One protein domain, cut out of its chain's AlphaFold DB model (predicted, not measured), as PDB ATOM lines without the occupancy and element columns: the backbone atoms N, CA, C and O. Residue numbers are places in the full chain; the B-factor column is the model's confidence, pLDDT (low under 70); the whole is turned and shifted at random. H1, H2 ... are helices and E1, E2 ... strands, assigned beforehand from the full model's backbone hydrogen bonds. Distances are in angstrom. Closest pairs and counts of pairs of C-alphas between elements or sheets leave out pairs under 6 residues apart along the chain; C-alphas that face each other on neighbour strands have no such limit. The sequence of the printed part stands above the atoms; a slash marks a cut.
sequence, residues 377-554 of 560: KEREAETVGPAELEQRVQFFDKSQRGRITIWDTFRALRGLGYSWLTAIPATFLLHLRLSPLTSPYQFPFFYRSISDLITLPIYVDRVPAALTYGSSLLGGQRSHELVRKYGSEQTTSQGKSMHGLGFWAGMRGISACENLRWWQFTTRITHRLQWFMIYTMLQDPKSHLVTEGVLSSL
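Overview. This is residues 377 to 554 of the 560 residues of an uncharacterized protein of Lichtheimia ramosa (UniProt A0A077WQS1). A body of crossed helices has a small strand hairpin, E1 and E2, at one end of its longest axis and short H4, with the long link before it, at the other. H1 runs along one side, H6 and H9 pack by the strands, H2, H3 and H5 lie toward the H4 end, and the helical hairpin H7 and H8 reaches away from H1, its residues 517 to 522 sticking out. The 178 printed residues hold nine named helices and two named strands, in the order H1 to H6, E1, E2, H7 to H9; the sheet E1 - E2 is antiparallel. The class is mostly helix, and the whole is compact, with a radius of gyration of the C-alphas of 16.4 A and spans of 50 by 42 by 34 A.

Along the chain. E1 is residues 488 to 491 and E2 residues 497 to 501, 13.0 A long. H6 is residues 477 to 486, H9 residues 548 to 553, H7 residues 503 to 513 and H8 residues 521 to 538, 25.3 A. H1, residues 377 to 396, runs 29.3 A from C-alpha 377 at (209.649, 228.860, 154.939). H2 is residues 406 to 415, H3 residues 420 to 438, 25.4 A with a kink of 28 degrees near residue 432, H4 residues 450 to 455 and H5 residues 460 to 468. C-alpha 553, where H9 ends, is at (211.883, 223.859, 140.893).

Arrangement. In the hairpin E1 and E2, N 490 and O 498 are 2.9 A apart, within hydrogen-bond range. The closest C-alphas of H6 and E2, Val 483 and Gly 500, are 5.8 A apart. H6 touches H9 at a shallow tilt of 18 degrees, opposite ways, closest at the C-alphas of Ser 479 and Leu 551, 6.3 A. H1, the hub, touches H2, H5, H8 and H9; it is about perpendicular to H9, at 82 degrees, with the C-alphas of Gly 385 and Gly 549 4.4 A apart. H2 touches H3, closest at the C-alphas of Phe 410 and Thr 427, 5.7 A. H3 and H4 are near each other, with 6 pairs of C-alphas within 10 A. Every O i to N i+4 pair is within range in H2, H4, H6, H7, H8 and H9, but 13 of 16 in H1, 12 of 15 in H3 and 3 of 5 in H5.

Size, cuts and confidence. The C-alphas farthest apart, of Ile 450 and Gly 495, are 51.5 A apart. The printed part has no cut, and the link H3 to H4 is long, with 11 residues. Residues 377 to 382 and 443 to 446 have pLDDT under 70.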
ATOM      1  N   LYS A 377     209.028 230.140 155.325       69.88
ATOM      2  CA  LYS A 377     209.649 228.860 154.939       69.88
ATOM      3  C   LYS A 377     209.308 228.468 153.503       69.88
ATOM      4  O   LYS A 377     210.188 227.997 152.788       69.88
ATOM      5  N   GLU A 378     208.075 228.707 153.063       67.88
ATOM      6  CA  GLU A 378     207.648 228.464 151.681       67.88
ATOM      7  C   GLU A 378     208.421 229.353 150.692       67.88
ATOM      8  O   GLU A 378     208.958 228.853 149.705       67.88
ATOM      9  N   ARG A 379     208.588 230.649 150.998       67.44
ATOM     10  CA  ARG A 379     209.365 231.584 150.158       67.44
ATOM     11  C   ARG A 379     210.864 231.283 150.133       67.44
ATOM     12  O   ARG A 379     211.515 231.447 149.099       67.44
ATOM     13  N   GLU A 380     211.435 230.855 151.255       66.75
ATOM     14  CA  GLU A 380     212.835 230.424 151.301       66.75
ATOM     15  C   GLU A 380     213.033 229.117 150.521       66.75
ATOM     16  O   GLU A 380     213.980 229.006 149.744       66.75
ATOM     17  N   ALA A 381     212.117 228.152 150.634       64.44
ATOM     18  CA  ALA A 381     212.172 226.921 149.848       64.44
ATOM     19  C   ALA A 381     212.033 227.187 148.335       64.44
ATOM     20  O   ALA A 381     212.731 226.558 147.535       64.44
ATOM     21  N   GLU A 382     211.190 228.149 147.947       68.81
ATOM     22  CA  GLU A 382     210.969 228.538 146.548       68.81
ATOM     23  C   GLU A 382     212.203 229.195 145.911       68.81
ATOM     24  O   GLU A 382     212.484 228.970 144.735       68.81
ATOM     25  N   THR A 383     212.984 229.962 146.676       71.50
ATOM     26  CA  THR A 383     214.201 230.627 146.166       71.50
ATOM     27  C   THR A 383     215.436 229.725 146.176       71.50
ATOM     28  O   THR A 383     216.298 229.856 145.306       71.50
ATOM     29  N   VAL A 384     215.517 228.772 147.108       78.94
ATOM     30  CA  VAL A 384     216.645 227.830 147.204       78.94
ATOM     31  C   VAL A 384     216.608 226.781 146.086       78.94
ATOM     32  O   VAL A 384     217.654 226.443 145.532       78.94
ATOM     33  N   GLY A 385     215.420 226.309 145.696       84.00
ATOM     34  CA  GLY A 385     215.239 225.309 144.635       84.00
ATOM     35  C   GLY A 385     215.933 225.632 143.299       84.00
ATOM     36  O   GLY A 385     216.762 224.832 142.853       84.00
ATOM     37  N   PRO A 386     215.657 226.781 142.650       88.06
ATOM     38  CA  PRO A 386     216.253 227.120 141.359       88.06
ATOM     39  C   PRO A 386     217.768 227.340 141.446       88.06
ATOM     40  O   PRO A 386     218.487 226.934 140.536       88.06
ATOM     41  N   ALA A 387     218.267 227.909 142.549       90.81
ATOM     42  CA  ALA A 387     219.702 228.087 142.761       90.81
ATOM     43  C   ALA A 387     220.424 226.735 142.921       90.81
ATOM     44  O   ALA A 387     221.481 226.524 142.324       90.81
ATOM     45  N   GLU A 388     219.842 225.790 143.668       92.31
ATOM     46  CA  GLU A 388     220.372 224.424 143.775       92.31
ATOM     47  C   GLU A 388     220.326 223.685 142.433       92.31
ATOM     48  O   GLU A 388     221.272 222.977 142.084       92.31
ATOM     49  N   LEU A 389     219.239 223.838 141.671       94.00
ATOM     50  CA  LEU A 389     219.102 223.258 140.337       94.00
ATOM     51  C   LEU A 389     220.206 223.777 139.408       94.00
ATOM     52  O   LEU A 389     220.895 222.980 138.769       94.00
ATOM     53  N   GLU A 390     220.405 225.094 139.368       94.19
ATOM     54  CA  GLU A 390     221.443 225.722 138.555       94.19
ATOM     55  C   GLU A 390     222.834 225.248 138.982       94.19
ATOM     56  O   GLU A 390     223.614 224.815 138.136       94.19
ATOM     57  N   GLN A 391     223.119 225.211 140.286       94.75
ATOM     58  CA  GLN A 391     224.384 224.704 140.817       94.75
ATOM     59  C   GLN A 391     224.654 223.254 140.377       94.75
ATOM     60  O   GLN A 391     225.784 222.912 140.008       94.75
ATOM     61  N   ARG A 392     223.627 222.392 140.382       94.50
ATOM     62  CA  ARG A 392     223.753 220.988 139.953       94.50
ATOM     63  C   ARG A 392     223.994 220.870 138.454       94.50
ATOM     64  O   ARG A 392     224.826 220.064 138.045       94.50
ATOM     65  N   VAL A 393     223.349 221.690 137.630       95.19
ATOM     66  CA  VAL A 393     223.609 221.691 136.182       95.19
ATOM     67  C   VAL A 393     224.989 222.290 135.868       95.19
ATOM     68  O   VAL A 393     225.724 221.737 135.046       95.19
ATOM     69  N   GLN A 394     225.402 223.345 136.575       95.19
ATOM     70  CA  GLN A 394     226.731 223.955 136.448       95.19
ATOM     71  C   GLN A 394     227.866 222.981 136.806       95.19
ATOM     72  O   GLN A 394     228.952 223.074 136.237       95.19
ATOM     73  N   PHE A 395     227.627 221.992 137.676       95.94
ATOM     74  CA  PHE A 395     228.607 220.932 137.948       95.94
ATOM     75  C   PHE A 395     229.012 220.154 136.680       95.94
ATOM     76  O   PHE A 395     230.165 219.722 136.550       95.94
ATOM     77  N   PHE A 396     228.081 219.993 135.734       96.62
ATOM     78  CA  PHE A 396     228.334 219.367 134.435       96.62
ATOM     79  C   PHE A 396     228.939 220.350 133.423       96.62
ATOM     80  O   PHE A 396     229.751 219.934 132.597       96.62
ATOM     81  N   ASP A 397     228.627 221.647 133.507       96.38
ATOM     82  CA  ASP A 397     229.223 222.700 132.670       96.38
ATOM     83  C   ASP A 397     230.439 223.365 133.337       96.38
ATOM     84  O   ASP A 397     230.482 224.571 133.582       96.38
ATOM     85  N   LYS A 398     231.490 222.578 133.589       93.25
ATOM     86  CA  LYS A 398     232.744 223.096 134.174       93.25
ATOM     87  C   LYS A 398     233.397 224.204 133.348       93.25
ATOM     88  O   LYS A 398     234.194 224.970 133.880       93.25
ATOM     89  N   SER A 399     233.117 224.245 132.047       94.12
ATOM     90  CA  SER A 399     233.682 225.246 131.142       94.12
ATOM     91  C   SER A 399     232.862 226.538 131.101       94.12
ATOM     92  O   SER A 399     233.315 227.481 130.453       94.12
ATOM     93  N   GLN A 400     231.681 226.574 131.735       94.94
ATOM     94  CA  GLN A 400     230.734 227.695 131.710       94.94
ATOM     95  C   GLN A 400     230.435 228.182 130.284       94.94
ATOM     96  O   GLN A 400     230.337 229.378 130.012       94.94
ATOM     97  N   ARG A 401     230.351 227.248 129.329       95.38
ATOM     98  CA  ARG A 401     230.108 227.575 127.910       95.38
ATOM     99  C   ARG A 401     228.619 227.580 127.562       95.38
ATOM    100  O   ARG A 401     228.280 227.810 126.399       95.38
ATOM    101  N   GLY A 402     227.751 227.244 128.517       95.88
ATOM    102  CA  GLY A 402     226.333 226.970 128.292       95.88
ATOM    103  C   GLY A 402     226.096 225.670 127.517       95.88
ATOM    104  O   GLY A 402     224.994 225.423 127.027       95.88
ATOM    105  N   ARG A 403     227.137 224.841 127.347       96.25
ATOM    106  CA  ARG A 403     227.102 223.597 126.568       96.25
ATOM    107  C   ARG A 403     227.905 222.521 127.272       96.25
ATOM    108  O   ARG A 403     229.116 222.652 127.425       96.25
ATOM    109  N   ILE A 404     227.238 221.430 127.605       97.25
ATOM    110  CA  ILE A 404     227.848 220.251 128.206       97.25
ATOM    111  C   ILE A 404     228.214 219.291 127.072       97.25
ATOM    112  O   ILE A 404     227.356 218.905 126.269       97.25
ATOM    113  N   THR A 405     229.490 218.914 126.980       97.12
ATOM    114  CA  THR A 405     229.970 217.921 126.006       97.12
ATOM    115  C   THR A 405     229.970 216.508 126.595       97.12
ATOM    116  O   THR A 405     229.969 216.335 127.812       97.12
ATOM    117  N   ILE A 406     230.038 215.481 125.734       97.06
ATOM    118  CA  ILE A 406     230.156 214.065 126.146       97.06
ATOM    119  C   ILE A 406     231.296 213.875 127.158       97.06
ATOM    120  O   ILE A 406     231.153 213.160 128.149       97.06
ATOM    121  N   TRP A 407     232.427 214.549 126.943       97.31
ATOM    122  CA  TRP A 407     233.580 214.462 127.836       97.31
ATOM    123  C   TRP A 407     233.343 215.131 129.189       97.31
ATOM    124  O   TRP A 407     233.827 214.624 130.203       97.31
ATOM    125  N   ASP A 408     232.607 216.241 129.220       96.81
ATOM    126  CA  ASP A 408     232.278 216.937 130.464       96.81
ATOM    127  C   ASP A 408     231.320 216.098 131.306       96.81
ATOM    128  O   ASP A 408     231.607 215.845 132.477       96.81
ATOM    129  N   THR A 409     230.277 215.540 130.686       97.62
ATOM    130  CA  THR A 409     229.355 214.599 131.336       97.62
ATOM    131  C   THR A 409     230.082 213.367 131.860       97.62
ATOM    132  O   THR A 409     229.891 212.983 133.013       97.62
ATOM    133  N   PHE A 410     230.984 212.775 131.071       97.88
ATOM    134  CA  PHE A 410     231.778 211.633 131.519       97.88
ATOM    135  C   PHE A 410     232.636 211.972 132.748       97.88
ATOM    136  O   PHE A 410     232.647 211.223 133.729       97.88
ATOM    137  N   ARG A 411     233.339 213.113 132.731       97.31
ATOM    138  CA  ARG A 411     234.150 213.569 133.872       97.31
ATOM    139  C   ARG A 411     233.294 213.900 135.091       97.31
ATOM    140  O   ARG A 411     233.718 213.600 136.205       97.31
ATOM    141  N   ALA A 412     232.125 214.502 134.896       96.62
ATOM    142  CA  ALA A 412     231.181 214.806 135.963       96.62
ATOM    143  C   ALA A 412     230.670 213.515 136.619       96.62
ATOM    144  O   ALA A 412     230.798 213.363 137.831       96.62
ATOM    145  N   LEU A 413     230.231 212.526 135.832       96.94
ATOM    146  CA  LEU A 413     229.817 211.214 136.344       96.94
ATOM    147  C   LEU A 413     230.956 210.493 137.082       96.94
ATOM    148  O   LEU A 413     230.743 209.910 138.143       96.94
ATOM    149  N   ARG A 414     232.191 210.567 136.579       97.12
ATOM    150  CA  ARG A 414     233.357 210.035 137.305       97.12
ATOM    151  C   ARG A 414     233.597 210.769 138.627       97.12
ATOM    152  O   ARG A 414     233.927 210.116 139.611       97.12
ATOM    153  N   GLY A 415     233.401 212.087 138.656       95.12
ATOM    154  CA  GLY A 415     233.468 212.905 139.871       95.12
ATOM    155  C   GLY A 415     232.377 212.573 140.893       95.12
ATOM    156  O   GLY A 415     232.625 212.673 142.087       95.12
ATOM    157  N   LEU A 416     231.214 212.103 140.432       94.31
ATOM    158  CA  LEU A 416     230.119 211.595 141.270       94.31
ATOM    159  C   LEU A 416     230.359 210.166 141.796       94.31
ATOM    160  O   LEU A 416     229.508 209.618 142.489       94.31
ATOM    161  N   GLY A 417     231.492 209.539 141.455       95.19
ATOM    162  CA  GLY A 417     231.850 208.197 141.919       95.19
ATOM    163  C   GLY A 417     231.348 207.047 141.039       95.19
ATOM    164  O   GLY A 417     231.600 205.885 141.363       95.19
ATOM    165  N   TYR A 418     230.700 207.317 139.898       95.56
ATOM    166  CA  TYR A 418     230.298 206.249 138.977       95.56
ATOM    167  C   TYR A 418     231.524 205.531 138.404       95.56
ATOM    168  O   TYR A 418     232.514 206.155 138.007       95.56
ATOM    169  N   SER A 419     231.466 204.199 138.337       97.12
ATOM    170  CA  SER A 419     232.514 203.393 137.713       97.12
ATOM    171  C   SER A 419     232.584 203.664 136.208       97.12
ATOM    172  O   SER A 419     231.631 204.141 135.594       97.12
ATOM    173  N   TRP A 420     233.717 203.360 135.576       97.44
ATOM    174  CA  TRP A 420     233.874 203.583 134.134       97.44
ATOM    175  C   TRP A 420     232.819 202.824 133.308       97.44
ATOM    176  O   TRP A 420     232.258 203.375 132.360       97.44
ATOM    177  N   LEU A 421     232.502 201.595 133.732       97.12
ATOM    178  CA  LEU A 421     231.529 200.722 133.077       97.12
ATOM    179  C   LEU A 421     230.109 201.290 133.093       97.12
ATOM    180  O   LEU A 421     229.361 201.056 132.150       97.12
ATOM    181  N   THR A 422     229.732 202.039 134.131       95.50
ATOM    182  CA  THR A 422     228.413 202.684 134.206       95.50
ATOM    183  C   THR A 422     228.435 204.095 133.627       95.50
ATOM    184  O   THR A 422     227.473 204.504 132.979       95.50
ATOM    185  N   ALA A 423     229.545 204.822 133.778       96.88
ATOM    186  CA  ALA A 423     229.683 206.194 133.306       96.88
ATOM    187  C   ALA A 423     229.636 206.309 131.774       96.88
ATOM    188  O   ALA A 423     228.979 207.216 131.272       96.88
ATOM    189  N   ILE A 424     230.278 205.403 131.018       97.12
ATOM    190  CA  ILE A 424     230.227 205.435 129.542       97.12
ATOM    191  C   ILE A 424     228.783 205.343 129.017       97.12
ATOM    192  O   ILE A 424     228.351 206.276 128.336       97.12
ATOM    193  N   PRO A 425     228.015 204.268 129.299       97.19
ATOM    194  CA  PRO A 425     226.669 204.136 128.751       97.19
ATOM    195  C   PRO A 425     225.739 205.234 129.265       97.19
ATOM    196  O   PRO A 425     224.949 205.758 128.486       97.19
ATOM    197  N   ALA A 426     225.869 205.644 130.532       96.75
ATOM    198  CA  ALA A 426     225.099 206.757 131.086       96.75
ATOM    199  C   ALA A 426     225.348 208.065 130.322       96.75
ATOM    200  O   ALA A 426     224.398 208.758 129.969       96.75
ATOM    201  N   THR A 427     226.612 208.359 130.001       97.50
ATOM    202  CA  THR A 427     226.993 209.534 129.208       97.50
ATOM    203  C   THR A 427     226.325 209.495 127.836       97.50
ATOM    204  O   THR A 427     225.652 210.446 127.448       97.50
ATOM    205  N   PHE A 428     226.456 208.388 127.102       96.75
ATOM    206  CA  PHE A 428     225.845 208.277 125.776       96.75
ATOM    207  C   PHE A 428     224.318 208.368 125.827       96.75
ATOM    208  O   PHE A 428     223.731 209.038 124.983       96.75
ATOM    209  N   LEU A 429     223.678 207.751 126.824       96.12
ATOM    210  CA  LEU A 429     222.227 207.821 127.008       96.12
ATOM    211  C   LEU A 429     221.753 209.250 127.295       96.12
ATOM    212  O   LEU A 429     220.791 209.697 126.669       96.12
ATOM    213  N   LEU A 430     222.442 209.973 128.182       96.56
ATOM    214  CA  LEU A 430     222.149 211.377 128.484       96.56
ATOM    215  C   LEU A 430     222.259 212.240 127.228       96.56
ATOM    216  O   LEU A 430     221.323 212.961 126.899       96.56
ATOM    217  N   HIS A 431     223.357 212.126 126.481       96.44
ATOM    218  CA  HIS A 431     223.574 212.932 125.281       96.44
ATOM    219  C   HIS A 431     222.606 212.587 124.151       96.44
ATOM    220  O   HIS A 431     222.003 213.483 123.569       96.44
ATOM    221  N   LEU A 432     222.384 211.303 123.869       94.44
ATOM    222  CA  LEU A 432     221.469 210.875 122.810       94.44
ATOM    223  C   LEU A 432     220.027 211.329 123.079       94.44
ATOM    224  O   LEU A 432     219.287 211.623 122.140       94.44
ATOM    225  N   ARG A 433     219.633 211.415 124.354       93.94
ATOM    226  CA  ARG A 433     218.285 211.825 124.750       93.94
ATOM    227  C   ARG A 433     218.135 213.337 124.932       93.94
ATOM    228  O   ARG A 433     217.151 213.887 124.447       93.94
ATOM    229  N   LEU A 434     219.068 214.002 125.614       95.25
ATOM    230  CA  LEU A 434     218.964 215.421 125.977       95.25
ATOM    231  C   LEU A 434     219.494 216.366 124.899       95.25
ATOM    232  O   LEU A 434     218.972 217.470 124.789       95.25
ATOM    233  N   SER A 435     220.468 215.964 124.073       95.25
ATOM    234  CA  SER A 435     220.974 216.798 122.967       95.25
ATOM    235  C   SER A 435     219.851 217.300 122.043       95.25
ATOM    236  O   SER A 435     219.715 218.514 121.884       95.25
ATOM    237  N   PRO A 436     218.967 216.440 121.491       93.62
ATOM    238  CA  PRO A 436     217.892 216.923 120.621       93.62
ATOM    239  C   PRO A 436     216.841 217.761 121.366       93.62
ATOM    240  O   PRO A 436     216.271 218.669 120.772       93.62
ATOM    241  N   LEU A 437     216.593 217.484 122.652       92.62
ATOM    242  CA  LEU A 437     215.586 218.197 123.454       92.62
ATOM    243  C   LEU A 437     216.066 219.570 123.934       92.62
ATOM    244  O   LEU A 437     215.271 220.494 124.076       92.62
ATOM    245  N   THR A 438     217.366 219.708 124.183       94.81
ATOM    246  CA  THR A 438     217.979 220.969 124.617       94.81
ATOM    247  C   THR A 438     218.488 221.805 123.449       94.81
ATOM    248  O   THR A 438     218.811 222.973 123.646       94.81
ATOM    249  N   SER A 439     218.541 221.256 122.230       93.50
ATOM    250  CA  SER A 439     218.994 222.000 121.056       93.50
ATOM    251  C   SER A 439     218.186 223.294 120.881       93.50
ATOM    252  O   SER A 439     216.951 223.268 120.940       93.50
ATOM    253  N   PRO A 440     218.843 224.446 120.641       90.94
ATOM    254  CA  PRO A 440     218.153 225.681 120.301       90.94
ATOM    255  C   PRO A 440     217.392 225.565 118.975       90.94
ATOM    256  O   PRO A 440     216.441 226.315 118.749       90.94
ATOM    257  N   TYR A 441     217.789 224.613 118.129       87.44
ATOM    258  CA  TYR A 441     217.226 224.373 116.810       87.44
ATOM    259  C   TYR A 441     216.056 223.387 116.895       87.44
ATOM    260  O   TYR A 441     216.192 222.276 117.408       87.44
ATOM    261  N   GLN A 442     214.896 223.800 116.388       74.19
ATOM    262  CA  GLN A 442     213.690 222.974 116.369       74.19
ATOM    263  C   GLN A 442     213.822 221.817 115.360       74.19
ATOM    264  O   GLN A 442     214.441 221.952 114.300       74.19
ATOM    265  N   PHE A 443     213.221 220.670 115.692       66.88
ATOM    266  CA  PHE A 443     213.045 219.533 114.779       66.88
ATOM    267  C   PHE A 443     212.416 220.008 113.454       66.88
ATOM    268  O   PHE A 443     211.491 220.820 113.518       66.88
ATOM    269  N   PRO A 444     212.850 219.539 112.262       64.00
ATOM    270  CA  PRO A 444     213.616 218.315 111.983       64.00
ATOM    271  C   PRO A 444     215.144 218.432 111.888       64.00
ATOM    272  O   PRO A 444     215.828 217.410 111.848       64.00
ATOM    273  N   PHE A 445     215.706 219.640 111.900       69.62
ATOM    274  CA  PHE A 445     217.146 219.855 111.714       69.62
ATOM    275  C   PHE A 445     217.822 220.224 113.037       69.62
ATOM    276  O   PHE A 445     218.283 221.348 113.224       69.62
ATOM    277  N   PHE A 446     217.894 219.267 113.968       65.62
ATOM    278  CA  PHE A 446     218.494 219.492 115.295       65.62
ATOM    279  C   PHE A 446     219.971 219.914 115.249       65.62
ATOM    280  O   PHE A 446     220.472 220.485 116.218       65.62
ATOM    281  N   TYR A 447     220.656 219.631 114.135       73.38
ATOM    282  CA  TYR A 447     222.086 219.841 113.968       73.38
ATOM    283  C   TYR A 447     222.353 220.666 112.714       73.38
ATOM    284  O   TYR A 447     222.126 220.216 111.591       73.38
ATOM    285  N   ARG A 448     222.874 221.880 112.909       77.38
ATOM    286  CA  ARG A 448     223.322 222.751 111.813       77.38
ATOM    287  C   ARG A 448     224.630 222.251 111.187       77.38
ATOM    288  O   ARG A 448     224.928 222.586 110.045       77.38
ATOM    289  N   SER A 449     225.406 221.463 111.937       87.38
ATOM    290  CA  SER A 449     226.716 220.943 111.543       87.38
ATOM    291  C   SER A 449     226.869 219.463 111.903       87.38
ATOM    292  O   SER A 449     226.378 219.010 112.936       87.38
ATOM    293  N   ILE A 450     227.630 218.722 111.090       87.31
ATOM    294  CA  ILE A 450     228.064 217.343 111.383       87.31
ATOM    295  C   ILE A 450     228.844 217.300 112.708       87.31
ATOM    296  O   ILE A 450     228.747 216.327 113.453       87.31
ATOM    297  N   SER A 451     229.565 218.375 113.044       88.44
ATOM    298  CA  SER A 451     230.235 218.499 114.343       88.44
ATOM    299  C   SER A 451     229.250 218.432 115.506       88.44
ATOM    300  O   SER A 451     229.537 217.772 116.499       88.44
ATOM    301  N   ASP A 452     228.086 219.069 115.386       86.94
ATOM    302  CA  ASP A 452     227.076 219.085 116.447       86.94
ATOM    303  C   ASP A 452     226.398 217.716 116.563       86.94
ATOM    304  O   ASP A 452     226.120 217.258 117.667       86.94
ATOM    305  N   LEU A 453     226.217 217.017 115.436       86.88
ATOM    306  CA  LEU A 453     225.711 215.643 115.419       86.88
ATOM    307  C   LEU A 453     226.673 214.658 116.105       86.88
ATOM    308  O   LEU A 453     226.225 213.731 116.769       86.88
ATOM    309  N   ILE A 454     227.989 214.850 115.955       90.44
ATOM    310  CA  ILE A 454     229.005 213.986 116.580       90.44
ATOM    311  C   ILE A 454     229.192 214.336 118.060       90.44
ATOM    312  O   ILE A 454     229.372 213.450 118.892       90.44
ATOM    313  N   THR A 455     229.182 215.627 118.392       91.56
ATOM    314  CA  THR A 455     229.437 216.096 119.763       91.56
ATOM    315  C   THR A 455     228.210 216.013 120.665       91.56
ATOM    316  O   THR A 455     228.385 215.966 121.882       91.56
ATOM    317  N   LEU A 456     227.003 215.964 120.082       95.38
ATOM    318  CA  LEU A 456     225.713 215.889 120.771       95.38
ATOM    319  C   LEU A 456     225.637 216.856 121.967       95.38
ATOM    320  O   LEU A 456     225.445 216.403 123.096       95.38
ATOM    321  N   PRO A 457     225.872 218.167 121.779       96.12
ATOM    322  CA  PRO A 457     225.969 219.092 122.900       96.12
ATOM    323  C   PRO A 457     224.625 219.210 123.630       96.12
ATOM    324  O   PRO A 457     223.580 219.364 123.000       96.12
ATOM    325  N   ILE A 458     224.661 219.181 124.963       96.81
ATOM    326  CA  ILE A 458     223.492 219.465 125.805       96.81
ATOM    327  C   ILE A 458     223.553 220.943 126.200       96.81
ATOM    328  O   ILE A 458     224.557 221.386 126.758       96.81
ATOM    329  N   TYR A 459     222.504 221.711 125.916       96.44
ATOM    330  CA  TYR A 459     222.460 223.145 126.222       96.44
ATOM    331  C   TYR A 459     221.853 223.388 127.603       96.44
ATOM    332  O   TYR A 459     220.705 223.011 127.844       96.44
ATOM    333  N   VAL A 460     222.625 224.031 128.481       96.12
ATOM    334  CA  VAL A 460     222.337 224.194 129.919       96.12
ATOM    335  C   VAL A 460     220.987 224.871 130.168       96.12
ATOM    336  O   VAL A 460     220.174 224.336 130.918       96.12
ATOM    337  N   ASP A 461     220.698 225.959 129.451       95.38
ATOM    338  CA  ASP A 461     219.493 226.787 129.636       95.38
ATOM    339  C   ASP A 461     218.177 226.013 129.473       95.38
ATOM    340  O   ASP A 461     217.137 226.400 130.003       95.38
ATOM    341  N   ARG A 462     218.201 224.907 128.716       94.81
ATOM    342  CA  ARG A 462     217.018 224.089 128.415       94.81
ATOM    343  C   ARG A 462     217.009 222.750 129.141       94.81
ATOM    344  O   ARG A 462     216.054 221.993 128.972       94.81
ATOM    345  N   VAL A 463     218.029 222.442 129.947       95.50
ATOM    346  CA  VAL A 463     218.102 221.179 130.702       95.50
ATOM    347  C   VAL A 463     216.880 220.991 131.606       95.50
ATOM    348  O   VAL A 463     216.269 219.929 131.500       95.50
ATOM    349  N   PRO A 464     216.441 221.977 132.419       94.44
ATOM    350  CA  PRO A 464     215.277 221.792 133.289       94.44
ATOM    351  C   PRO A 464     214.007 221.401 132.524       94.44
ATOM    352  O   PRO A 464     213.313 220.464 132.911       94.44
ATOM    353  N   ALA A 465     213.747 222.058 131.390       93.44
ATOM    354  CA  ALA A 465     212.606 221.754 130.528       93.44
ATOM    355  C   ALA A 465     212.746 220.389 129.829       93.44
ATOM    356  O   ALA A 465     211.791 219.618 129.748       93.44
ATOM    357  N   ALA A 466     213.947 220.045 129.358       94.31
ATOM    358  CA  ALA A 466     214.208 218.754 128.724       94.31
ATOM    359  C   ALA A 466     214.092 217.578 129.709       94.31
ATOM    360  O   ALA A 466     213.662 216.491 129.320       94.31
ATOM    361  N   LEU A 467     214.441 217.793 130.982       94.12
ATOM    362  CA  LEU A 467     214.311 216.797 132.043       94.12
ATOM    363  C   LEU A 467     212.852 216.512 132.411       94.12
ATOM    364  O   LEU A 467     212.569 215.399 132.850       94.12
ATOM    365  N   THR A 468     211.922 217.449 132.202       92.12
ATOM    366  CA  THR A 468     210.478 217.237 132.432       92.12
ATOM    367  C   THR A 468     209.696 216.886 131.167       92.12
ATOM    368  O   THR A 468     208.550 216.437 131.254       92.12
ATOM    369  N   TYR A 469     210.320 216.976 129.990       91.31
ATOM    370  CA  TYR A 469     209.681 216.674 128.713       91.31
ATOM    371  C   TYR A 469     209.062 215.267 128.684       91.31
ATOM    372  O   TYR A 469     209.752 214.252 128.799       91.31
ATOM    373  N   GLY A 470     207.742 215.201 128.493       85.12
ATOM    374  CA  GLY A 470     207.005 213.947 128.334       85.12
ATOM    375  C   GLY A 470     206.711 213.168 129.621       85.12
ATOM    376  O   GLY A 470     206.093 212.110 129.523       85.12
ATOM    377  N   SER A 471     207.073 213.675 130.808       82.50
ATOM    378  CA  SER A 471     206.620 213.098 132.083       82.50
ATOM    379  C   SER A 471     205.967 214.146 132.961       82.50
ATOM    380  O   SER A 471     206.613 214.983 133.586       82.50
ATOM    381  N   SER A 472     204.650 214.020 133.084       79.31
ATOM    382  CA  SER A 472     203.852 214.757 134.062       79.31
ATOM    383  C   SER A 472     203.957 214.173 135.477       79.31
ATOM    384  O   SER A 472     203.242 214.614 136.376       79.31
ATOM    385  N   LEU A 473     204.786 213.143 135.692       80.69
ATOM    386  CA  LEU A 473     204.895 212.469 136.990       80.69
ATOM    387  C   LEU A 473     205.821 213.202 137.963       80.69
ATOM    388  O   LEU A 473     205.693 213.008 139.166       80.69
ATOM    389  N   LEU A 474     206.734 214.031 137.454       80.25
ATOM    390  CA  LEU A 474     207.826 214.616 138.239       80.25
ATOM    391  C   LEU A 474     207.725 216.136 138.425       80.25
ATOM    392  O   LEU A 474     208.537 216.696 139.147       80.25
ATOM    393  N   GLY A 475     206.746 216.798 137.802       78.50
ATOM    394  CA  GLY A 475     206.545 218.244 137.933       78.50
ATOM    395  C   GLY A 475     205.486 218.617 138.977       78.50
ATOM    396  O   GLY A 475     204.442 217.965 139.075       78.50
ATOM    397  N   GLY A 476     205.724 219.713 139.703       83.81
ATOM    398  CA  GLY A 476     204.749 220.348 140.599       83.81
ATOM    399  C   GLY A 476     204.344 219.490 141.804       83.81
ATOM    400  O   GLY A 476     205.165 218.807 142.399       83.81
ATOM    401  N   GLN A 477     203.057 219.492 142.169       87.25
ATOM    402  CA  GLN A 477     202.564 218.847 143.402       87.25
ATOM    403  C   GLN A 477     202.812 217.328 143.485       87.25
ATOM    404  O   GLN A 477     202.875 216.768 144.579       87.25
ATOM    405  N   ARG A 478     202.973 216.640 142.348       90.19
ATOM    406  CA  ARG A 478     203.205 215.187 142.340       90.19
ATOM    407  C   ARG A 478     204.588 214.800 142.844       90.19
ATOM    408  O   ARG A 478     204.716 213.735 143.444       90.19
ATOM    409  N   SER A 479     205.608 215.631 142.629       91.94
ATOM    410  CA  SER A 479     206.941 215.341 143.163       91.94
ATOM    411  C   SER A 479     206.933 215.395 144.689       91.94
ATOM    412  O   SER A 479     207.463 214.480 145.310       91.94
ATOM    413  N   HIS A 480     206.225 216.357 145.285       92.00
ATOM    414  CA  HIS A 480     206.013 216.432 146.734       92.00
ATOM    415  C   HIS A 480     205.287 215.186 147.275       92.00
ATOM    416  O   HIS A 480     205.663 214.623 148.301       92.00
ATOM    417  N   GLU A 481     204.254 214.687 146.584       93.50
ATOM    418  CA  GLU A 481     203.581 213.443 146.992       93.50
ATOM    419  C   GLU A 481     204.518 212.224 146.911       93.50
ATOM    420  O   GLU A 481     204.510 211.364 147.796       93.50
ATOM    421  N   LEU A 482     205.357 212.162 145.872       94.19
ATOM    422  CA  LEU A 482     206.357 211.109 145.700       94.19
ATOM    423  C   LEU A 482     207.449 211.167 146.772       94.19
ATOM    424  O   LEU A 482     207.792 210.117 147.319       94.19
ATOM    425  N   VAL A 483     207.965 212.356 147.099       94.75
ATOM    426  CA  VAL A 483     208.925 212.553 148.198       94.75
ATOM    427  C   VAL A 483     208.280 212.139 149.515       94.75
ATOM    428  O   VAL A 483     208.865 211.366 150.261       94.75
ATOM    429  N   ARG A 484     207.038 212.549 149.778       94.06
ATOM    430  CA  ARG A 484     206.338 212.194 151.018       94.06
ATOM    431  C   ARG A 484     206.107 210.687 151.173       94.06
ATOM    432  O   ARG A 484     206.170 210.173 152.284       94.06
ATOM    433  N   LYS A 485     205.793 209.976 150.084       95.44
ATOM    434  CA  LYS A 485     205.482 208.533 150.122       95.44
ATOM    435  C   LYS A 485     206.710 207.632 150.035       95.44
ATOM    436  O   LYS A 485     206.709 206.556 150.626       95.44
ATOM    437  N   TYR A 486     207.711 208.021 149.249       96.25
ATOM    438  CA  TYR A 486     208.855 207.170 148.902       96.25
ATOM    439  C   TYR A 486     210.207 207.784 149.250       96.25
ATOM    440  O   TYR A 486     211.218 207.089 149.143       96.25
ATOM    441  N   GLY A 487     210.241 209.065 149.603       93.62
ATOM    442  CA  GLY A 487     211.461 209.767 149.955       93.62
ATOM    443  C   GLY A 487     212.094 209.219 151.224       93.62
ATOM    444  O   GLY A 487     211.472 208.528 152.031       93.62
ATOM    445  N   SER A 488     213.376 209.515 151.362       90.88
ATOM    446  CA  SER A 488     214.138 209.257 152.574       90.88
ATOM    447  C   SER A 488     214.437 210.584 153.243       90.88
ATOM    448  O   SER A 488     214.880 211.525 152.578       90.88
ATOM    449  N   GLU A 489     214.227 210.634 154.550       87.19
ATOM    450  CA  GLU A 489     214.702 211.727 155.379       87.19
ATOM    451  C   GLU A 489     216.158 211.443 155.753       87.19
ATOM    452  O   GLU A 489     216.472 210.395 156.324       87.19
ATOM    453  N   GLN A 490     217.062 212.347 155.385       84.69
ATOM    454  CA  GLN A 490     218.455 212.276 155.802       84.69
ATOM    455  C   GLN A 490     218.778 213.493 156.659       84.69
ATOM    456  O   GLN A 490     218.808 214.629 156.181       84.69
ATOM    457  N   THR A 491     219.021 213.256 157.944       78.81
ATOM    458  CA  THR A 491     219.460 214.298 158.867       78.81
ATOM    459  C   THR A 491     220.893 214.675 158.521       78.81
ATOM    460  O   THR A 491     221.809 213.855 158.596       78.81
ATOM    461  N   THR A 492     221.097 215.913 158.083       76.00
ATOM    462  CA  THR A 492     222.448 216.442 157.870       76.00
ATOM    463  C   THR A 492     223.151 216.645 159.211       76.00
ATOM    464  O   THR A 492     222.506 216.783 160.249       76.00
ATOM    465  N   SER A 493     224.483 216.732 159.202       72.19
ATOM    466  CA  SER A 493     225.286 217.015 160.403       72.19
ATOM    467  C   SER A 493     224.949 218.353 161.076       72.19
ATOM    468  O   SER A 493     225.350 218.585 162.207       72.19
ATOM    469  N   GLN A 494     224.219 219.231 160.384       73.94
ATOM    470  CA  GLN A 494     223.708 220.497 160.911       73.94
ATOM    471  C   GLN A 494     222.311 220.363 161.547       73.94
ATOM    472  O   GLN A 494     221.662 221.370 161.807       73.94
ATOM    473  N   GLY A 495     221.799 219.141 161.728       75.31
ATOM    474  CA  GLY A 495     220.458 218.882 162.262       75.31
ATOM    475  C   GLY A 495     219.317 219.171 161.279       75.31
ATOM    476  O   GLY A 495     218.162 218.899 161.588       75.31
ATOM    477  N   LYS A 496     219.610 219.682 160.074       75.31
ATOM    478  CA  LYS A 496     218.595 219.943 159.047       75.31
ATOM    479  C   LYS A 496     218.228 218.636 158.350       75.31
ATOM    480  O   LYS A 496     219.103 217.991 157.765       75.31
ATOM    481  N   SER A 497     216.959 218.242 158.394       75.75
ATOM    482  CA  SER A 497     216.478 217.078 157.656       75.75
ATOM    483  C   SER A 497     216.314 217.411 156.175       75.75
ATOM    484  O   SER A 497     215.500 218.241 155.770       75.75
ATOM    485  N   MET A 498     217.129 216.777 155.337       78.62
ATOM    486  CA  MET A 498     216.958 216.834 153.893       78.62
ATOM    487  C   MET A 498     215.962 215.762 153.476       78.62
ATOM    488  O   MET A 498     216.177 214.572 153.703       78.62
ATOM    489  N   HIS A 499     214.875 216.206 152.854       89.31
ATOM    490  CA  HIS A 499     213.878 215.339 152.250       89.31
ATOM    491  C   HIS A 499     214.151 215.239 150.751       89.31
ATOM    492  O   HIS A 499     214.324 216.245 150.052       89.31
ATOM    493  N   GLY A 500     214.242 214.012 150.249       94.56
ATOM    494  CA  GLY A 500     214.538 213.783 148.844       94.56
ATOM    495  C   GLY A 500     214.290 212.355 148.392       94.56
ATOM    496  O   GLY A 500     213.985 211.458 149.181       94.56
ATOM    497  N   LEU A 501     214.433 212.142 147.088       96.19
ATOM    498  CA  LEU A 501     214.294 210.835 146.454       96.19
ATOM    499  C   LEU A 501     215.664 210.299 146.042       96.19
ATOM    500  O   LEU A 501     216.358 210.875 145.203       96.19
ATOM    501  N   GLY A 502     216.026 209.143 146.596       96.56
ATOM    502  CA  GLY A 502     217.127 208.330 146.084       96.56
ATOM    503  C   GLY A 502     216.746 207.602 144.790       96.56
ATOM    504  O   GLY A 502     215.569 207.510 144.429       96.56
ATOM    505  N   PHE A 503     217.729 207.005 144.112       96.38
ATOM    506  CA  PHE A 503     217.523 206.342 142.818       96.38
ATOM    507  C   PHE A 503     216.396 205.302 142.847       96.38
ATOM    508  O   PHE A 503     215.429 205.386 142.088       96.38
ATOM    509  N   TRP A 504     216.503 204.330 143.756       96.94
ATOM    510  CA  TRP A 504     215.546 203.230 143.878       96.94
ATOM    511  C   TRP A 504     214.203 203.671 144.451       96.94
ATOM    512  O   TRP A 504     213.172 203.084 144.122       96.94
ATOM    513  N   ALA A 505     214.199 204.700 145.299       96.50
ATOM    514  CA  ALA A 505     212.978 205.314 145.800       96.50
ATOM    515  C   ALA A 505     212.176 205.939 144.652       96.50
ATOM    516  O   ALA A 505     211.006 205.603 144.487       96.50
ATOM    517  N   GLY A 506     212.813 206.739 143.793       96.12
ATOM    518  CA  GLY A 506     212.131 207.324 142.638       96.12
ATOM    519  C   GLY A 506     211.723 206.299 141.585       96.12
ATOM    520  O   GLY A 506     210.617 206.388 141.062       96.12
ATOM    521  N   MET A 507     212.519 205.246 141.354       96.75
ATOM    522  CA  MET A 507     212.100 204.132 140.489       96.75
ATOM    523  C   MET A 507     210.844 203.427 141.021       96.75
ATOM    524  O   MET A 507     209.944 203.104 140.242       96.75
ATOM    525  N   ARG A 508     210.759 203.201 142.341       96.56
ATOM    526  CA  ARG A 508     209.561 202.638 142.986       96.56
ATOM    527  C   ARG A 508     208.378 203.600 142.912       96.56
ATOM    528  O   ARG A 508     207.289 203.160 142.559       96.56
ATOM    529  N   GLY A 509     208.604 204.885 143.173       95.38
ATOM    530  CA  GLY A 509     207.582 205.924 143.087       95.38
ATOM    531  C   GLY A 509     206.975 206.029 141.690       95.38
ATOM    532  O   GLY A 509     205.760 205.972 141.532       95.38
ATOM    533  N   ILE A 510     207.815 206.047 140.655       94.88
ATOM    534  CA  ILE A 510     207.362 206.044 139.259       94.88
ATOM    535  C   ILE A 510     206.597 204.772 138.942       94.88
ATOM    536  O   ILE A 510     205.501 204.845 138.398       94.88
ATOM    537  N   SER A 511     207.115 203.610 139.344       94.56
ATOM    538  CA  SER A 511     206.410 202.346 139.127       94.56
ATOM    539  C   SER A 511     205.051 202.292 139.832       94.56
ATOM    540  O   SER A 511     204.172 201.581 139.354       94.56
ATOM    541  N   ALA A 512     204.872 203.000 140.948       94.62
ATOM    542  CA  ALA A 512     203.603 203.075 141.665       94.62
ATOM    543  C   ALA A 512     202.610 204.057 141.024       94.62
ATOM    544  O   ALA A 512     201.404 203.836 141.083       94.62
ATOM    545  N   CYS A 513     203.102 205.119 140.383       92.00
ATOM    546  CA  CYS A 513     202.268 206.047 139.616       92.00
ATOM    547  C   CYS A 513     201.931 205.532 138.205       92.00
ATOM    548  O   CYS A 513     200.981 206.002 137.576       92.00
ATOM    549  N   GLU A 514     202.699 204.574 137.685       91.06
ATOM    550  CA  GLU A 514     202.495 203.970 136.370       91.06
ATOM    551  C   GLU A 514     201.327 202.969 136.355       91.06
ATOM    552  O   GLU A 514     201.516 201.756 136.379       91.06
ATOM    553  N   ASN A 515     200.104 203.459 136.150       89.06
ATOM    554  CA  ASN A 515     198.954 202.616 135.779       89.06
ATOM    555  C   ASN A 515     198.953 202.261 134.276       89.06
ATOM    556  O   ASN A 515     197.936 202.353 133.588       89.06
ATOM    557  N   LEU A 516     200.116 201.892 133.736       91.12
ATOM    558  CA  LEU A 516     200.290 201.567 132.319       91.12
ATOM    559  C   LEU A 516     200.032 200.078 132.076       91.12
ATOM    560  O   LEU A 516     200.415 199.229 132.881       91.12
ATOM    561  N   ARG A 517     199.435 199.733 130.935       93.88
ATOM    562  CA  ARG A 517     199.265 198.339 130.489       93.88
ATOM    563  C   ARG A 517     200.596 197.768 129.980       93.88
ATOM    564  O   ARG A 517     201.490 198.516 129.593       93.88
ATOM    565  N   TRP A 518     200.756 196.440 129.975       92.50
ATOM    566  CA  TRP A 518     202.051 195.808 129.655       92.50
ATOM    567  C   TRP A 518     202.569 196.141 128.246       92.50
ATOM    568  O   TRP A 518     203.775 196.272 128.056       92.50
ATOM    569  N   TRP A 519     201.664 196.356 127.284       92.44
ATOM    570  CA  TRP A 519     202.011 196.744 125.915       92.44
ATOM    571  C   TRP A 519     202.482 198.200 125.780       92.44
ATOM    572  O   TRP A 519     203.048 198.559 124.755       92.44
ATOM    573  N   GLN A 520     202.323 199.039 126.810       93.38
ATOM    574  CA  GLN A 520     202.883 200.400 126.867       93.38
ATOM    575  C   GLN A 520     204.322 200.387 127.407       93.38
ATOM    576  O   GLN A 520     204.751 201.266 128.156       93.38
ATOM    577  N   PHE A 521     205.079 199.350 127.049       93.75
ATOM    578  CA  PHE A 521     206.443 199.138 127.517       93.75
ATOM    579  C   PHE A 521     207.378 200.294 127.135       93.75
ATOM    580  O   PHE A 521     208.214 200.694 127.939       93.75
ATOM    581  N   THR A 522     207.189 200.892 125.956       91.44
ATOM    582  CA  THR A 522     207.961 202.057 125.496       91.44
ATOM    583  C   THR A 522     207.771 203.272 126.404       91.44
ATOM    584  O   THR A 522     208.747 203.917 126.786       91.44
ATOM    585  N   THR A 523     206.534 203.552 126.822       91.75
ATOM    586  CA  THR A 523     206.219 204.630 127.769       91.75
ATOM    587  C   THR A 523     206.856 204.367 129.132       91.75
ATOM    588  O   THR A 523     207.507 205.254 129.677       91.75
ATOM    589  N   ARG A 524     206.772 203.128 129.640       92.56
ATOM    590  CA  ARG A 524     207.426 202.734 130.902       92.56
ATOM    591  C   ARG A 524     208.945 202.909 130.846       92.56
ATOM    592  O   ARG A 524     209.542 203.441 131.777       92.56
ATOM    593  N   ILE A 525     209.589 202.485 129.753       93.12
ATOM    594  CA  ILE A 525     211.028 202.727 129.565       93.12
ATOM    595  C   ILE A 525     211.311 204.225 129.566       93.12
ATOM    596  O   ILE A 525     212.274 204.651 130.192       93.12
ATOM    597  N   THR A 526     210.476 205.020 128.896       92.69
ATOM    598  CA  THR A 526     210.681 206.467 128.786       92.69
ATOM    599  C   THR A 526     210.647 207.140 130.155       92.69
ATOM    600  O   THR A 526     211.573 207.879 130.473       92.69
ATOM    601  N   HIS A 527     209.658 206.835 130.998       93.50
ATOM    602  CA  HIS A 527     209.580 207.381 132.356       93.50
ATOM    603  C   HIS A 527     210.766 206.956 133.232       93.50
ATOM    604  O   HIS A 527     211.342 207.775 133.947       93.50
ATOM    605  N   ARG A 528     211.175 205.684 133.150       94.94
ATOM    606  CA  ARG A 528     212.336 205.168 133.894       94.94
ATOM    607  C   ARG A 528     213.641 205.806 133.436       94.94
ATOM    608  O   ARG A 528     214.467 206.176 134.264       94.94
ATOM    609  N   LEU A 529     213.819 205.952 132.125       94.56
ATOM    610  CA  LEU A 529     214.972 206.630 131.546       94.56
ATOM    611  C   LEU A 529     214.986 208.103 131.958       94.56
ATOM    612  O   LEU A 529     216.036 208.633 132.292       94.56
ATOM    613  N   GLN A 530     213.827 208.751 131.991       94.62
ATOM    614  CA  GLN A 530     213.709 210.138 132.418       94.62
ATOM    615  C   GLN A 530     214.094 210.326 133.883       94.62
ATOM    616  O   GLN A 530     214.873 211.222 134.188       94.62
ATOM    617  N   TRP A 531     213.643 209.446 134.777       96.50
ATOM    618  CA  TRP A 531     214.109 209.469 136.162       96.50
ATOM    619  C   TRP A 531     215.589 209.186 136.298       96.50
ATOM    620  O   TRP A 531     216.260 209.855 137.070       96.50
ATOM    621  N   PHE A 532     216.113 208.237 135.528       96.31
ATOM    622  CA  PHE A 532     217.547 208.007 135.480       96.31
ATOM    623  C   PHE A 532     218.302 209.289 135.093       96.31
ATOM    624  O   PHE A 532     219.296 209.618 135.736       96.31
ATOM    625  N   MET A 533     217.819 210.056 134.111       95.75
ATOM    626  CA  MET A 533     218.436 211.333 133.732       95.75
ATOM    627  C   MET A 533     218.306 212.404 134.820       95.75
ATOM    628  O   MET A 533     219.296 213.047 135.151       95.75
ATOM    629  N   ILE A 534     217.120 212.557 135.417       96.19
ATOM    630  CA  ILE A 534     216.890 213.487 136.533       96.19
ATOM    631  C   ILE A 534     217.812 213.142 137.698       96.19
ATOM    632  O   ILE A 534     218.527 214.002 138.190       96.19
ATOM    633  N   TYR A 535     217.850 211.874 138.103       96.94
ATOM    634  CA  TYR A 535     218.696 211.408 139.189       96.94
ATOM    635  C   TYR A 535     220.177 211.640 138.887       96.94
ATOM    636  O   TYR A 535     220.892 212.201 139.704       96.94
ATOM    637  N   THR A 536     220.647 211.264 137.698       96.06
ATOM    638  CA  THR A 536     222.070 211.409 137.358       96.06
ATOM    639  C   THR A 536     222.520 212.863 137.251       96.06
ATOM    640  O   THR A 536     223.632 213.159 137.679       96.06
ATOM    641  N   MET A 537     221.689 213.766 136.715       96.12
ATOM    642  CA  MET A 537     222.044 215.186 136.591       96.12
ATOM    643  C   MET A 537     221.801 215.985 137.871       96.12
ATOM    644  O   MET A 537     222.518 216.946 138.128       96.12
ATOM    645  N   LEU A 538     220.789 215.613 138.657       96.19
ATOM    646  CA  LEU A 538     220.319 216.404 139.790       96.19
ATOM    647  C   LEU A 538     220.541 215.729 141.138       96.19
ATOM    648  O   LEU A 538     220.044 216.252 142.124       96.19
ATOM    649  N   GLN A 539     221.229 214.594 141.256       95.56
ATOM    650  CA  GLN A 539     221.583 214.069 142.581       95.56
ATOM    651  C   GLN A 539     222.604 214.978 143.269       95.56
ATOM    652  O   GLN A 539     223.520 215.503 142.636       95.56
ATOM    653  N   ASP A 540     222.473 215.135 144.582       93.94
ATOM    654  CA  ASP A 540     223.527 215.749 145.379       93.94
ATOM    655  C   ASP A 540     224.651 214.714 145.598       93.94
ATOM    656  O   ASP A 540     224.369 213.598 146.047       93.94
ATOM    657  N   PRO A 541     225.920 215.040 145.283       91.50
ATOM    658  CA  PRO A 541     227.055 214.137 145.476       91.50
ATOM    659  C   PRO A 541     227.224 213.641 146.912       91.50
ATOM    660  O   PRO A 541     227.797 212.571 147.101       91.50
ATOM    661  N   LYS A 542     226.786 214.411 147.918       92.19
ATOM    662  CA  LYS A 542     226.989 214.060 149.331       92.19
ATOM    663  C   LYS A 542     225.904 213.129 149.859       92.19
ATOM    664  O   LYS A 542     226.215 212.142 150.516       92.19
ATOM    665  N   SER A 543     224.641 213.453 149.591       92.19
ATOM    666  CA  SER A 543     223.493 212.675 150.075       92.19
ATOM    667  C   SER A 543     223.084 211.540 149.132       92.19
ATOM    668  O   SER A 543     222.419 210.600 149.555       92.19
ATOM    669  N   HIS A 544     223.469 211.596 147.851       94.44
ATOM    670  CA  HIS A 544     222.938 210.736 146.783       94.44
ATOM    671  C   HIS A 544     221.408 210.821 146.626       94.44
ATOM    672  O   HIS A 544     220.775 209.902 146.086       94.44
ATOM    673  N   LEU A 545     220.818 211.938 147.067       96.00
ATOM    674  CA  LEU A 545     219.395 212.241 146.971       96.00
ATOM    675  C   LEU A 545     219.159 213.406 146.007       96.00
ATOM    676  O   LEU A 545     219.947 214.354 145.917       96.00
ATOM    677  N   VAL A 546     218.037 213.355 145.295       95.81
ATOM    678  CA  VAL A 546     217.484 214.534 144.624       95.81
ATOM    679  C   VAL A 546     216.561 215.217 145.625       95.81
ATOM    680  O   VAL A 546     215.574 214.613 146.053       95.81
ATOM    681  N   THR A 547     216.919 216.429 146.047       94.56
ATOM    682  CA  THR A 547     216.181 217.167 147.080       94.56
ATOM    683  C   THR A 547     214.814 217.587 146.559       94.56
ATOM    684  O   THR A 547     214.631 217.842 145.366       94.56
ATOM    685  N   GLU A 548     213.846 217.668 147.465       93.44
ATOM    686  CA  GLU A 548     212.494 218.108 147.135       93.44
ATOM    687  C   GLU A 548     212.470 219.496 146.491       93.44
ATOM    688  O   GLU A 548     211.810 219.666 145.470       93.44
ATOM    689  N   GLY A 549     213.261 220.445 147.008       91.38
ATOM    690  CA  GLY A 549     213.379 221.794 146.440       91.38
ATOM    691  C   GLY A 549     213.853 221.802 144.982       91.38
ATOM    692  O   GLY A 549     213.366 222.579 144.165       91.38
ATOM    693  N   VAL A 550     214.756 220.890 144.613       94.00
ATOM    694  CA  VAL A 550     215.210 220.764 143.221       94.00
ATOM    695  C   VAL A 550     214.126 220.142 142.349       94.00
ATOM    696  O   VAL A 550     213.896 220.609 141.236       94.00
ATOM    697  N   LEU A 551     213.406 219.134 142.848       93.88
ATOM    698  CA  LEU A 551     212.297 218.522 142.112       93.88
ATOM    699  C   LEU A 551     211.104 219.468 141.935       93.88
ATOM    700  O   LEU A 551     210.446 219.413 140.898       93.88
ATOM    701  N   SER A 552     210.811 220.319 142.917       91.69
ATOM    702  CA  SER A 552     209.735 221.310 142.833       91.69
ATOM    703  C   SER A 552     210.096 222.480 141.916       91.69
ATOM    704  O   SER A 552     209.210 223.014 141.253       91.69
ATOM    705  N   SER A 553     211.386 222.821 141.809       91.56
ATOM    706  CA  SER A 553     211.883 223.859 140.893       91.56
ATOM    707  C   SER A 553     211.857 223.462 139.412       91.56
ATOM    708  O   SER A 553     211.996 224.316 138.535       91.56
ATOM    709  N   LEU A 554     211.685 222.171 139.103       92.31
ATOM    710  CA  LEU A 554     211.592 221.714 137.722       92.31
ATOM    711  C   LEU A 554     210.308 222.251 137.062       92.31
ATOM    712  O   LEU A 554     209.220 222.128 137.637       92.31
TER     713      LEU A 554